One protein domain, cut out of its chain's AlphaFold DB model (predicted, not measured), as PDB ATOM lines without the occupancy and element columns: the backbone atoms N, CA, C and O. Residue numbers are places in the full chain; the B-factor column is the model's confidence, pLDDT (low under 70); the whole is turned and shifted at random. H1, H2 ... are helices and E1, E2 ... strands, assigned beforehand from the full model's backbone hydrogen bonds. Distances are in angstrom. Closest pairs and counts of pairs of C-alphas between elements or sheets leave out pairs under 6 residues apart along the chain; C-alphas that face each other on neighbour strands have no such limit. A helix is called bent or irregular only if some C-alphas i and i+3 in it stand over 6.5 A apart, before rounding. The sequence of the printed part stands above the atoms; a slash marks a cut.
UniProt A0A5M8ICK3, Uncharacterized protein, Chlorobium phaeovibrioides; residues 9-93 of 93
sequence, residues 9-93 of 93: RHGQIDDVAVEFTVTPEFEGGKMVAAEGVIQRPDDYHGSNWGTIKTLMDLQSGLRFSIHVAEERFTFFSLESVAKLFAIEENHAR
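This is residues 9 to 93 of the 93 residues of an uncharacterized protein of Chlorobium phaeovibrioides (UniProt A0A5M8ICK3). A small closed barrel of six strands, E1, E2, E4, E7, E6 and E5 round the ring, is extended past the ring by a hairpin of E3 and the first part of E4. The long helix H2 packs outside the barrel, with the sheet curled round it, and the short helix H1 sits outside near the other end of the length. The printed part has 85 residues, in the order E1 E2 E3 E4 H1 E5 E6 E7 H2; neighbour strands are antiparallel and the class is mixed, helices and strands. It is compact, with a radius of gyration of the C-alphas of 12.6 A and spans of 36 by 28 by 16 A.

E1, residues 9 to 13, begins at C-alpha 9 (260.575, 177.453, 171.772). E2, residues 16 to 21, is 16.3 A long and runs on into E3, residues 23 to 27, across a break of 1 residue at 49 degrees. E4, residues 30 to 39, spans 27.3 A from C-alpha 30 at (253.757, 159.090, 159.003). H1, residues 42 to 48, is neither bent nor irregular, but only just: C-alphas 42 and 45 are 6.1 A apart. E5 is residues 52 to 57, 15.8 A; E6 is residues 63 to 69, 18.0 A; E7 is residues 72 to 75. H2, residues 78 to 91, spans 20.4 A and ends at C-alpha 91 (266.729, 168.270, 176.099).

In the ring, the hairpin E1 and E2 has N 11 and O 18 at 2.8 A, within hydrogen-bond range. E2 and E4 have N 39 and O 19 at 3.1 A, and E4 and E7 have N 73 and O 36 at 2.9 A. E5, E6 and E7 form a meander, each strand the antiparallel neighbour of the one before, with N 55 and O 64 at 2.8 A and N 67 and O 74 at 2.8 A. E5 and E1 close the ring, with N 12 and O 56 at 2.8 A. Pairing is staggered: E4 pairs with E3 over residues 30 to 35, with N 25 and O 33 at 2.9 A, and with E2 over residues 38 to 39. H2 is on the barrel, outside it, at a height of 8.7 A over the sheet; its closest C-alphas to E4 are Val 81 and Ala 34, 6.4 A. H1 is also on it and outside, over none of the strands, at a height of 8.6 A; Asn 48 and Val 68 of E6 have their C-alphas 6.8 A apart. H1 and H2 are apart. In H2 every O i to N i+4 pair is within hydrogen-bond range; in H1 0 of 3 are, and 1 of 4 O i to N i+3 pairs.

The farthest C-alphas, Ser 47 and Arg 93, are 39.0 A apart. The printed part has no cut, and its links between named elements are tight. The model's mean pLDDT over the printed part is 76.3; it is under 70 at residues 24 to 37, 39 to 47 and 90 to 93.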
ATOM      1  N   ARG A   9     259.224 177.121 172.219       83.94
ATOM      2  CA  ARG A   9     260.575 177.453 171.772       83.94
ATOM      3  C   ARG A   9     260.645 178.910 171.352       83.94
ATOM      4  O   ARG A   9     259.628 179.546 171.081       83.94
ATOM      5  N   HIS A  10     261.870 179.410 171.271       87.75
ATOM      6  CA  HIS A  10     262.165 180.754 170.800       87.75
ATOM      7  C   HIS A  10     262.919 180.673 169.479       87.75
ATOM      8  O   HIS A  10     263.860 179.892 169.329       87.75
ATOM      9  N   GLY A  11     262.513 181.493 168.522       88.62
ATOM     10  CA  GLY A  11     263.107 181.564 167.202       88.62
ATOM     11  C   GLY A  11     263.269 182.990 166.703       88.62
ATOM     12  O   GLY A  11     262.937 183.956 167.386       88.62
ATOM     13  N   GLN A  12     263.757 183.106 165.477       89.31
ATOM     14  CA  GLN A  12     263.904 184.359 164.752       89.31
ATOM     15  C   GLN A  12     263.516 184.149 163.289       89.31
ATOM     16  O   GLN A  12     263.927 183.169 162.664       89.31
ATOM     17  N   ILE A  13     262.724 185.071 162.750       86.38
ATOM     18  CA  ILE A  13     262.339 185.115 161.336       86.38
ATOM     19  C   ILE A  13     262.507 186.558 160.870       86.38
ATOM     20  O   ILE A  13     261.843 187.443 161.411       86.38
ATOM     21  N   ASP A  14     263.368 186.781 159.876       85.19
ATOM     22  CA  ASP A  14     263.735 188.113 159.366       85.19
ATOM     23  C   ASP A  14     264.044 189.105 160.500       85.19
ATOM     24  O   ASP A  14     263.463 190.183 160.585       85.19
ATOM     25  N   ASP A  15     264.903 188.685 161.430       82.19
ATOM     26  CA  ASP A  15     265.343 189.474 162.591       82.19
ATOM     27  C   ASP A  15     264.279 189.813 163.638       82.19
ATOM     28  O   ASP A  15     264.569 190.455 164.645       82.19
ATOM     29  N   VAL A  16     263.068 189.283 163.479       82.50
ATOM     30  CA  VAL A  16     262.016 189.374 164.487       82.50
ATOM     31  C   VAL A  16     262.027 188.119 165.347       82.50
ATOM     32  O   VAL A  16     261.867 187.006 164.838       82.50
ATOM     33  N   ALA A  17     262.207 188.313 166.654       84.12
ATOM     34  CA  ALA A  17     262.082 187.253 167.644       84.12
ATOM     35  C   ALA A  17     260.646 186.713 167.665       84.12
ATOM     36  O   ALA A  17     259.679 187.475 167.612       84.12
ATOM     37  N   VAL A  18     260.516 185.394 167.741       82.12
ATOM     38  CA  VAL A  18     259.231 184.693 167.777       82.12
ATOM     39  C   VAL A  18     259.227 183.648 168.872       82.12
ATOM     40  O   VAL A  18     260.235 182.987 169.105       82.12
ATOM     41  N   GLU A  19     258.075 183.443 169.493       84.12
ATOM     42  CA  GLU A  19     257.810 182.206 170.219       84.12
ATOM     43  C   GLU A  19     257.051 181.249 169.310       84.12
ATOM     44  O   GLU A  19     256.150 181.673 168.583       84.12
ATOM     45  N   PHE A  20     257.405 179.965 169.361       82.12
ATOM     46  CA  PHE A  20     256.671 178.931 168.658       82.12
ATOM     47  C   PHE A  20     256.582 177.615 169.413       82.12
ATOM     48  O   PHE A  20     257.523 177.184 170.066       82.12
ATOM     49  N   THR A  21     255.444 176.943 169.312       79.31
ATOM     50  CA  THR A  21     255.289 175.538 169.722       79.31
ATOM     51  C   THR A  21     255.384 174.650 168.497       79.31
ATOM     52  O   THR A  21     255.071 175.130 167.420       79.31
ATOM     53  N   VAL A  22     255.754 173.376 168.618       76.56
ATOM     54  CA  VAL A  22     255.622 172.427 167.500       76.56
ATOM     55  C   VAL A  22     254.845 171.206 167.942       76.56
ATOM     56  O   VAL A  22     255.199 170.565 168.930       76.56
ATOM     57  N   THR A  23     253.798 170.880 167.190       72.25
ATOM     58  CA  THR A  23     252.978 169.693 167.433       72.25
ATOM     59  C   THR A  23     253.187 168.701 166.294       72.25
ATOM     60  O   THR A  23     252.948 169.066 165.142       72.25
ATOM     61  N   PRO A  24     253.626 167.461 166.573       69.19
ATOM     62  CA  PRO A  24     253.659 166.424 165.556       69.19
ATOM     63  C   PRO A  24     252.238 165.926 165.299       69.19
ATOM     64  O   PRO A  24     251.570 165.447 166.217       69.19
ATOM     65  N   GLU A  25     251.795 165.986 164.050       69.81
ATOM     66  CA  GLU A  25     250.591 165.290 163.612       69.81
ATOM     67  C   GLU A  25     250.979 163.986 162.913       69.81
ATOM     68  O   GLU A  25     251.724 163.983 161.928       69.81
ATOM     69  N   PHE A  26     250.501 162.864 163.453       64.06
ATOM     70  CA  PHE A  26     250.724 161.539 162.888       64.06
ATOM     71  C   PHE A  26     249.465 161.066 162.164       64.06
ATOM     72  O   PHE A  26     248.448 160.796 162.801       64.06
ATOM     73  N   GLU A  27     249.556 160.876 160.851       59.88
ATOM     74  CA  GLU A  27     248.502 160.274 160.036       59.88
ATOM     75  C   GLU A  27     249.058 159.008 159.366       59.88
ATOM     76  O   GLU A  27     250.099 159.026 158.703       59.88
ATOM     77  N   GLY A  28     248.411 157.859 159.584       58.25
ATOM     78  CA  GLY A  28     248.790 156.598 158.929       58.25
ATOM     79  C   GLY A  28     250.225 156.112 159.202       58.25
ATOM     80  O   GLY A  28     250.834 155.487 158.334       58.25
ATOM     81  N   GLY A  29     250.793 156.410 160.377       57.50
ATOM     82  CA  GLY A  29     252.170 156.033 160.734       57.50
ATOM     83  C   GLY A  29     253.251 156.928 160.117       57.50
ATOM     84  O   GLY A  29     254.435 156.603 160.193       57.50
ATOM     85  N   LYS A  30     252.859 158.054 159.514       52.81
ATOM     86  CA  LYS A  30     253.757 159.090 159.003       52.81
ATOM     87  C   LYS A  30     253.476 160.392 159.739       52.81
ATOM     88  O   LYS A  30     252.336 160.698 160.063       52.81
ATOM     89  N   MET A  31     254.526 161.152 160.011       60.75
ATOM     90  CA  MET A  31     254.394 162.530 160.468       60.75
ATOM     91  C   MET A  31     253.971 163.364 159.258       60.75
ATOM     92  O   MET A  31     254.677 163.343 158.254       60.75
ATOM     93  N   VAL A  32     252.806 164.002 159.305       53.91
ATOM     94  CA  VAL A  32     252.198 164.659 158.133       53.91
ATOM     95  C   VAL A  32     252.320 166.176 158.202       53.91
ATOM     96  O   VAL A  32     252.553 166.809 157.175       53.91
ATOM     97  N   ALA A  33     252.307 166.745 159.406       56.12
ATOM     98  CA  ALA A  33     252.584 168.154 159.624       56.12
ATOM     99  C   ALA A  33     253.294 168.350 160.967       56.12
ATOM    100  O   ALA A  33     252.966 167.716 161.970       56.12
ATOM    101  N   ALA A  34     254.289 169.230 160.976       63.28
ATOM    102  CA  ALA A  34     254.648 169.954 162.180       63.28
ATOM    103  C   ALA A  34     254.144 171.370 161.961       63.28
ATOM    104  O   ALA A  34     254.639 172.089 161.091       63.28
ATOM    105  N   GLU A  35     253.101 171.724 162.693       62.72
ATOM    106  CA  GLU A  35     252.607 173.089 162.715       62.72
ATOM    107  C   GLU A  35     253.110 173.755 163.979       62.72
ATOM    108  O   GLU A  35     253.116 173.142 165.055       62.72
ATOM    109  N   GLY A  36     253.544 175.002 163.842       65.25
ATOM    110  CA  GLY A  36     253.853 175.808 165.003       65.25
ATOM    111  C   GLY A  36     253.096 177.105 165.055       65.25
ATOM    112  O   GLY A  36     252.801 177.681 164.019       65.25
ATOM    113  N   VAL A  37     252.757 177.536 166.269       69.00
ATOM    114  CA  VAL A  37     252.014 178.776 166.502       69.00
ATOM    115  C   VAL A  37     252.999 179.903 166.738       69.00
ATOM    116  O   VAL A  37     253.743 179.826 167.705       69.00
ATOM    117  N   ILE A  38     253.016 180.936 165.900       70.19
ATOM    118  CA  ILE A  38     253.890 182.101 166.095       70.19
ATOM    119  C   ILE A  38     253.147 183.145 166.930       70.19
ATOM    120  O   ILE A  38     252.150 183.701 166.473       70.19
ATOM    121  N   GLN A  39     253.642 183.445 168.132       65.56
ATOM    122  CA  GLN A  39     253.132 184.559 168.943       65.56
ATOM    123  C   GLN A  39     253.954 185.820 168.627       65.56
ATOM    124  O   GLN A  39     255.106 185.937 169.042       65.56
ATOM    125  N   ARG A  40     253.395 186.735 167.829       66.88
ATOM    126  CA  ARG A  40     254.005 188.014 167.404       66.88
ATOM    127  C   ARG A  40     253.018 189.178 167.570       66.88
ATOM    128  O   ARG A  40     251.836 188.918 167.762       66.88
ATOM    129  N   PRO A  41     253.479 190.442 167.467       58.88
ATOM    130  CA  PRO A  41     252.589 191.596 167.318       58.88
ATOM    131  C   PRO A  41     251.741 191.506 166.034       58.88
ATOM    132  O   PRO A  41     252.215 191.035 164.996       58.88
ATOM    133  N   ASP A  42     250.488 191.965 166.125       59.28
ATOM    134  CA  ASP A  42     249.423 191.805 165.116       59.28
ATOM    135  C   ASP A  42     249.785 192.327 163.705       59.28
ATOM    136  O   ASP A  42     249.227 191.883 162.700       59.28
ATOM    137  N   ASP A  43     250.744 193.250 163.596       57.09
ATOM    138  CA  ASP A  43     251.153 193.926 162.358       57.09
ATOM    139  C   ASP A  43     252.133 193.119 161.482       57.09
ATOM    140  O   ASP A  43     252.183 193.294 160.258       57.09
ATOM    141  N   TYR A  44     252.886 192.189 162.069       62.03
ATOM    142  CA  TYR A  44     253.854 191.376 161.332       62.03
ATOM    143  C   TYR A  44     253.171 190.309 160.456       62.03
ATOM    144  O   TYR A  44     253.680 189.946 159.386       62.03
ATOM    145  N   HIS A  45     252.017 189.798 160.900       61.94
ATOM    146  CA  HIS A  45     251.312 188.679 160.263       61.94
ATOM    147  C   HIS A  45     250.704 189.058 158.911       61.94
ATOM    148  O   HIS A  45     250.905 188.337 157.932       61.94
ATOM    149  N   GLY A  46     250.060 190.225 158.817       61.84
ATOM    150  CA  GLY A  46     249.449 190.683 157.565       61.84
ATOM    151  C   GLY A  46     250.452 190.855 156.418       61.84
ATOM    152  O   GLY A  46     250.104 190.655 155.258       61.84
ATOM    153  N   SER A  47     251.712 191.161 156.735       67.81
ATOM    154  CA  SER A  47     252.749 191.443 155.732       67.81
ATOM    155  C   SER A  47     253.436 190.193 155.169       67.81
ATOM    156  O   SER A  47     254.051 190.261 154.108       67.81
ATOM    157  N   ASN A  48     253.371 189.055 155.870       71.44
ATOM    158  CA  ASN A  48     254.151 187.855 155.534       71.44
ATOM    159  C   ASN A  48     253.293 186.605 155.294       71.44
ATOM    160  O   ASN A  48     253.837 185.533 155.010       71.44
ATOM    161  N   TRP A  49     251.971 186.719 155.391       78.75
ATOM    162  CA  TRP A  49     251.061 185.610 155.135       78.75
ATOM    163  C   TRP A  49     251.238 185.034 153.721       78.75
ATOM    164  O   TRP A  49     251.387 185.764 152.741       78.75
ATOM    165  N   GLY A  50     251.259 183.705 153.618       80.75
ATOM    166  CA  GLY A  50     251.401 182.988 152.354       80.75
ATOM    167  C   GLY A  50     252.839 182.910 151.833       80.75
ATOM    168  O   GLY A  50     253.062 182.303 150.786       80.75
ATOM    169  N   THR A  51     253.814 183.483 152.546       87.00
ATOM    170  CA  THR A  51     255.215 183.528 152.107       87.00
ATOM    171  C   THR A  51     256.066 182.409 152.707       87.00
ATOM    172  O   THR A  51     255.742 181.824 153.743       87.00
ATOM    173  N   ILE A  52     257.176 182.111 152.029       89.31
ATOM    174  CA  ILE A  52     258.215 181.201 152.515       89.31
ATOM    175  C   ILE A  52     259.248 182.016 153.281       89.31
ATOM    176  O   ILE A  52     259.775 182.999 152.757       89.31
ATOM    177  N   LYS A  53     259.554 181.593 154.505       90.06
ATOM    178  CA  LYS A  53     260.501 182.261 155.396       90.06
ATOM    179  C   LYS A  53     261.481 181.266 155.999       90.06
ATOM    180  O   LYS A  53     261.236 180.064 156.016       90.06
ATOM    181  N   THR A  54     262.593 181.785 156.513       91.50
ATOM    182  CA  THR A  54     263.531 180.990 157.312       91.50
ATOM    183  C   THR A  54     263.246 181.216 158.791       91.50
ATOM    184  O   THR A  54     263.415 182.328 159.284       91.50
ATOM    185  N   LEU A  55     262.843 180.161 159.495       90.25
ATOM    186  CA  LEU A  55     262.805 180.118 160.953       90.25
ATOM    187  C   LEU A  55     264.160 179.642 161.466       90.25
ATOM    188  O   LEU A  55     264.553 178.502 161.221       90.25
ATOM    189  N   MET A  56     264.866 180.506 162.184       92.25
ATOM    190  CA  MET A  56     265.999 180.107 163.009       92.25
ATOM    191  C   MET A  56     265.481 179.757 164.397       92.25
ATOM    192  O   MET A  56     264.915 180.610 165.065       92.25
ATOM    193  N   ASP A  57     265.675 178.524 164.840       90.12
ATOM    194  CA  ASP A  57     265.406 178.144 166.221       90.12
ATOM    195  C   ASP A  57     266.611 178.517 167.093       90.12
ATOM    196  O   ASP A  57     267.721 178.030 166.875       90.12
ATOM    197  N   LEU A  58     266.406 179.391 168.079       88.81
ATOM    198  CA  LEU A  58     267.491 179.941 168.896       88.81
ATOM    199  C   LEU A  58     268.038 178.929 169.909       88.81
ATOM    200  O   LEU A  58     269.170 179.075 170.359       88.81
ATOM    201  N   GLN A  59     267.263 177.898 170.250       85.88
ATOM    202  CA  GLN A  59     267.689 176.855 171.181       85.88
ATOM    203  C   GLN A  59     268.705 175.893 170.548       85.88
ATOM    204  O   GLN A  59     269.705 175.549 171.171       85.88
ATOM    205  N   SER A  60     268.459 175.460 169.310       85.62
ATOM    206  CA  SER A  60     269.311 174.505 168.587       85.62
ATOM    207  C   SER A  60     270.277 175.155 167.598       85.62
ATOM    208  O   SER A  60     271.214 174.505 167.140       85.62
ATOM    209  N   GLY A  61     270.033 176.411 167.215       89.19
ATOM    210  CA  GLY A  61     270.749 177.097 166.138       89.19
ATOM    211  C   GLY A  61     270.391 176.601 164.729       89.19
ATOM    212  O   GLY A  61     270.994 177.054 163.753       89.19
ATOM    213  N   LEU A  62     269.432 175.678 164.596       90.00
ATOM    214  CA  LEU A  62     268.993 175.152 163.307       90.00
ATOM    215  C   LEU A  62     268.128 176.162 162.553       90.00
ATOM    216  O   LEU A  62     267.457 177.015 163.133       90.00
ATOM    217  N   ARG A  63     268.137 176.038 161.224       91.38
ATOM    218  CA  ARG A  63     267.354 176.871 160.312       91.38
ATOM    219  C   ARG A  63     266.417 176.007 159.493       91.38
ATOM    220  O   ARG A  63     266.831 174.982 158.952       91.38
ATOM    221  N   PHE A  64     265.182 176.462 159.366       89.00
ATOM    222  CA  PHE A  64     264.116 175.734 158.705       89.00
ATOM    223  C   PHE A  64     263.408 176.629 157.700       89.00
ATOM    224  O   PHE A  64     263.048 177.760 158.018       89.00
ATOM    225  N   SER A  65     263.180 176.107 156.497       89.06
ATOM    226  CA  SER A  65     262.257 176.738 155.560       89.06
ATOM    227  C   SER A  65     260.833 176.431 156.013       89.06
ATOM    228  O   SER A  65     260.481 175.256 156.180       89.06
ATOM    229  N   ILE A  66     260.030 177.472 156.212       88.06
ATOM    230  CA  ILE A  66     258.646 177.379 156.672       88.06
ATOM    231  C   ILE A  66     257.713 178.181 155.767       88.06
ATOM    232  O   ILE A  66     258.095 179.218 155.221       88.06
ATOM    233  N   HIS A  67     256.487 177.702 155.600       87.19
ATOM    234  CA  HIS A  67     255.395 178.466 155.003       87.19
ATOM    235  C   HIS A  67     254.613 179.144 156.121       87.19
ATOM    236  O   HIS A  67     254.237 178.475 157.079       87.19
ATOM    237  N   VAL A  68     254.412 180.458 156.027       84.25
ATOM    238  CA  VAL A  68     253.716 181.232 157.063       84.25
ATOM    239  C   VAL A  68     252.221 181.301 156.752       84.25
ATOM    240  O   VAL A  68     251.809 181.827 155.715       84.25
ATOM    241  N   ALA A  69     251.415 180.806 157.682       78.50
ATOM    242  CA  ALA A  69     249.960 180.881 157.697       78.50
ATOM    243  C   ALA A  69     249.486 181.805 158.837       78.50
ATOM    244  O   ALA A  69     250.288 182.311 159.621       78.50
ATOM    245  N   GLU A  70     248.182 182.055 158.919       74.50
ATOM    246  CA  GLU A  70     247.609 182.845 160.011       74.50
ATOM    247  C   GLU A  70     247.891 182.166 161.357       74.50
ATOM    248  O   GLU A  70     247.524 181.010 161.562       74.50
ATOM    249  N   GLU A  71     248.629 182.871 162.225       72.25
ATOM    250  CA  GLU A  71     249.117 182.403 163.533       72.25
ATOM    251  C   GLU A  71     249.919 181.095 163.507       72.25
ATOM    252  O   GLU A  71     250.281 180.580 164.561       72.25
ATOM    253  N   ARG A  72     250.224 180.547 162.327       78.38
ATOM    254  CA  ARG A  72     250.799 179.215 162.159       78.38
ATOM    255  C   ARG A  72     251.936 179.208 161.152       78.38
ATOM    256  O   ARG A  72     252.077 180.103 160.324       78.38
ATOM    257  N   PHE A  73     252.732 178.152 161.170       82.56
ATOM    258  CA  PHE A  73     253.615 177.830 160.061       82.56
ATOM    259  C   PHE A  73     253.737 176.333 159.853       82.56
ATOM    260  O   PHE A  73     253.581 175.556 160.792       82.56
ATOM    261  N   THR A  74     254.093 175.955 158.631       82.81
ATOM    262  CA  THR A  74     254.297 174.563 158.229       82.81
ATOM    263  C   THR A  74     255.719 174.383 157.709       82.81
ATOM    264  O   THR A  74     256.217 175.202 156.936       82.81
ATOM    265  N   PHE A  75     256.393 173.308 158.117       84.56
ATOM    266  CA  PHE A  75     257.718 172.969 157.590       84.56
ATOM    267  C   PHE A  75     257.633 172.386 156.176       84.56
ATOM    268  O   PHE A  75     256.762 171.575 155.875       84.56
ATOM    269  N   PHE A  76     258.605 172.724 155.327       81.56
ATOM    270  CA  PHE A  76     258.655 172.237 153.942       81.56
ATOM    271  C   PHE A  76     259.107 170.779 153.778       81.56
ATOM    272  O   PHE A  76     258.894 170.195 152.716       81.56
ATOM    273  N   SER A  77     259.778 170.186 154.770       80.56
ATOM    274  CA  SER A  77     260.298 168.820 154.653       80.56
ATOM    275  C   SER A  77     260.228 168.038 155.956       80.56
ATOM    276  O   SER A  77     260.516 168.564 157.029       80.56
ATOM    277  N   LEU A  78     259.942 166.738 155.844       76.31
ATOM    278  CA  LEU A  78     259.941 165.809 156.978       76.31
ATOM    279  C   LEU A  78     261.302 165.723 157.677       76.31
ATOM    280  O   LEU A  78     261.355 165.532 158.885       76.31
ATOM    281  N   GLU A  79     262.399 165.898 156.940       81.94
ATOM    282  CA  GLU A  79     263.750 165.915 157.510       81.94
ATOM    283  C   GLU A  79     263.948 167.095 158.472       81.94
ATOM    284  O   GLU A  79     264.514 166.926 159.552       81.94
ATOM    285  N   SER A  80     263.449 168.283 158.105       82.25
ATOM    286  CA  SER A  80     263.476 169.473 158.968       82.25
ATOM    287  C   SER A  80     262.750 169.203 160.280       82.25
ATOM    288  O   SER A  80     263.248 169.520 161.359       82.25
ATOM    289  N   VAL A  81     261.598 168.543 160.177       79.62
ATOM    290  CA  VAL A  81     260.770 168.197 161.325       79.62
ATOM    291  C   VAL A  81     261.441 167.141 162.208       79.62
ATOM    292  O   VAL A  81     261.508 167.305 163.423       79.62
ATOM    293  N   ALA A  82     262.008 166.088 161.613       81.62
ATOM    294  CA  ALA A  82     262.710 165.038 162.351       81.62
ATOM    295  C   ALA A  82     263.910 165.590 163.140       81.62
ATOM    296  O   ALA A  82     264.113 165.218 164.296       81.62
ATOM    297  N   LYS A  83     264.672 166.523 162.549       83.81
ATOM    298  CA  LYS A  83     265.775 167.211 163.237       83.81
ATOM    299  C   LYS A  83     265.289 167.982 164.460       83.81
ATOM    300  O   LYS A  83     265.953 167.949 165.489       83.81
ATOM    301  N   LEU A  84     264.142 168.652 164.366       81.69
ATOM    302  CA  LEU A  84     263.603 169.430 165.477       81.69
ATOM    303  C   LEU A  84     263.196 168.544 166.665       81.69
ATOM    304  O   LEU A  84     263.554 168.858 167.802       81.69
ATOM    305  N   PHE A  85     262.506 167.427 166.409       79.06
ATOM    306  CA  PHE A  85     262.077 166.501 167.464       79.06
ATOM    307  C   PHE A  85     263.240 165.759 168.124       79.06
ATOM    308  O   PHE A  85     263.250 165.618 169.342       79.06
ATOM    309  N   ALA A  86     264.261 165.361 167.359       81.81
ATOM    310  CA  ALA A  86     265.459 164.745 167.931       81.81
ATOM    311  C   ALA A  86     266.178 165.678 168.928       81.81
ATOM    312  O   ALA A  86     266.782 165.216 169.894       81.81
ATOM    313  N   ILE A  87     266.108 166.996 168.716       79.25
ATOM    314  CA  ILE A  87     266.643 167.977 169.666       79.25
ATOM    315  C   ILE A  87     265.807 168.021 170.952       79.25
ATOM    316  O   ILE A  87     266.384 167.987 172.034       79.25
ATOM    317  N   GLU A  88     264.474 168.049 170.862       73.50
ATOM    318  CA  GLU A  88     263.591 168.018 172.044       73.50
ATOM    319  C   GLU A  88     263.841 166.786 172.923       73.50
ATOM    320  O   GLU A  88     263.977 166.906 174.139       73.50
ATOM    321  N   GLU A  89     263.989 165.605 172.313       73.00
ATOM    322  CA  GLU A  89     264.306 164.371 173.041       73.00
ATOM    323  C   GLU A  89     265.649 164.446 173.783       73.00
ATOM    324  O   GLU A  89     265.779 163.903 174.882       73.00
ATOM    325  N   ASN A  90     266.638 165.139 173.210       69.25
ATOM    326  CA  ASN A  90     267.934 165.355 173.854       69.25
ATOM    327  C   ASN A  90     267.860 166.350 175.024       69.25
ATOM    328  O   ASN A  90     268.663 166.238 175.945       69.25
ATOM    329  N   HIS A  91     266.924 167.305 175.007       64.06
ATOM    330  CA  HIS A  91     266.729 168.270 176.099       64.06
ATOM    331  C   HIS A  91     265.837 167.752 177.233       64.06
ATOM    332  O   HIS A  91     265.886 168.291 178.335       64.06
ATOM    333  N   ALA A  92     265.014 166.733 176.978       60.03
ATOM    334  CA  ALA A  92     264.113 166.145 177.970       60.03
ATOM    335  C   ALA A  92     264.784 165.107 178.901       60.03
ATOM    336  O   ALA A  92     264.092 164.490 179.715       60.03
ATOM    337  N   ARG A  93     266.100 164.885 178.772       54.53
ATOM    338  CA  ARG A  93     266.909 163.976 179.605       54.53
ATOM    339  C   ARG A  93     267.769 164.744 180.597       54.53
ATOM    340  O   ARG A  93     267.928 164.218 181.719       54.53
TER     341      ARG A  93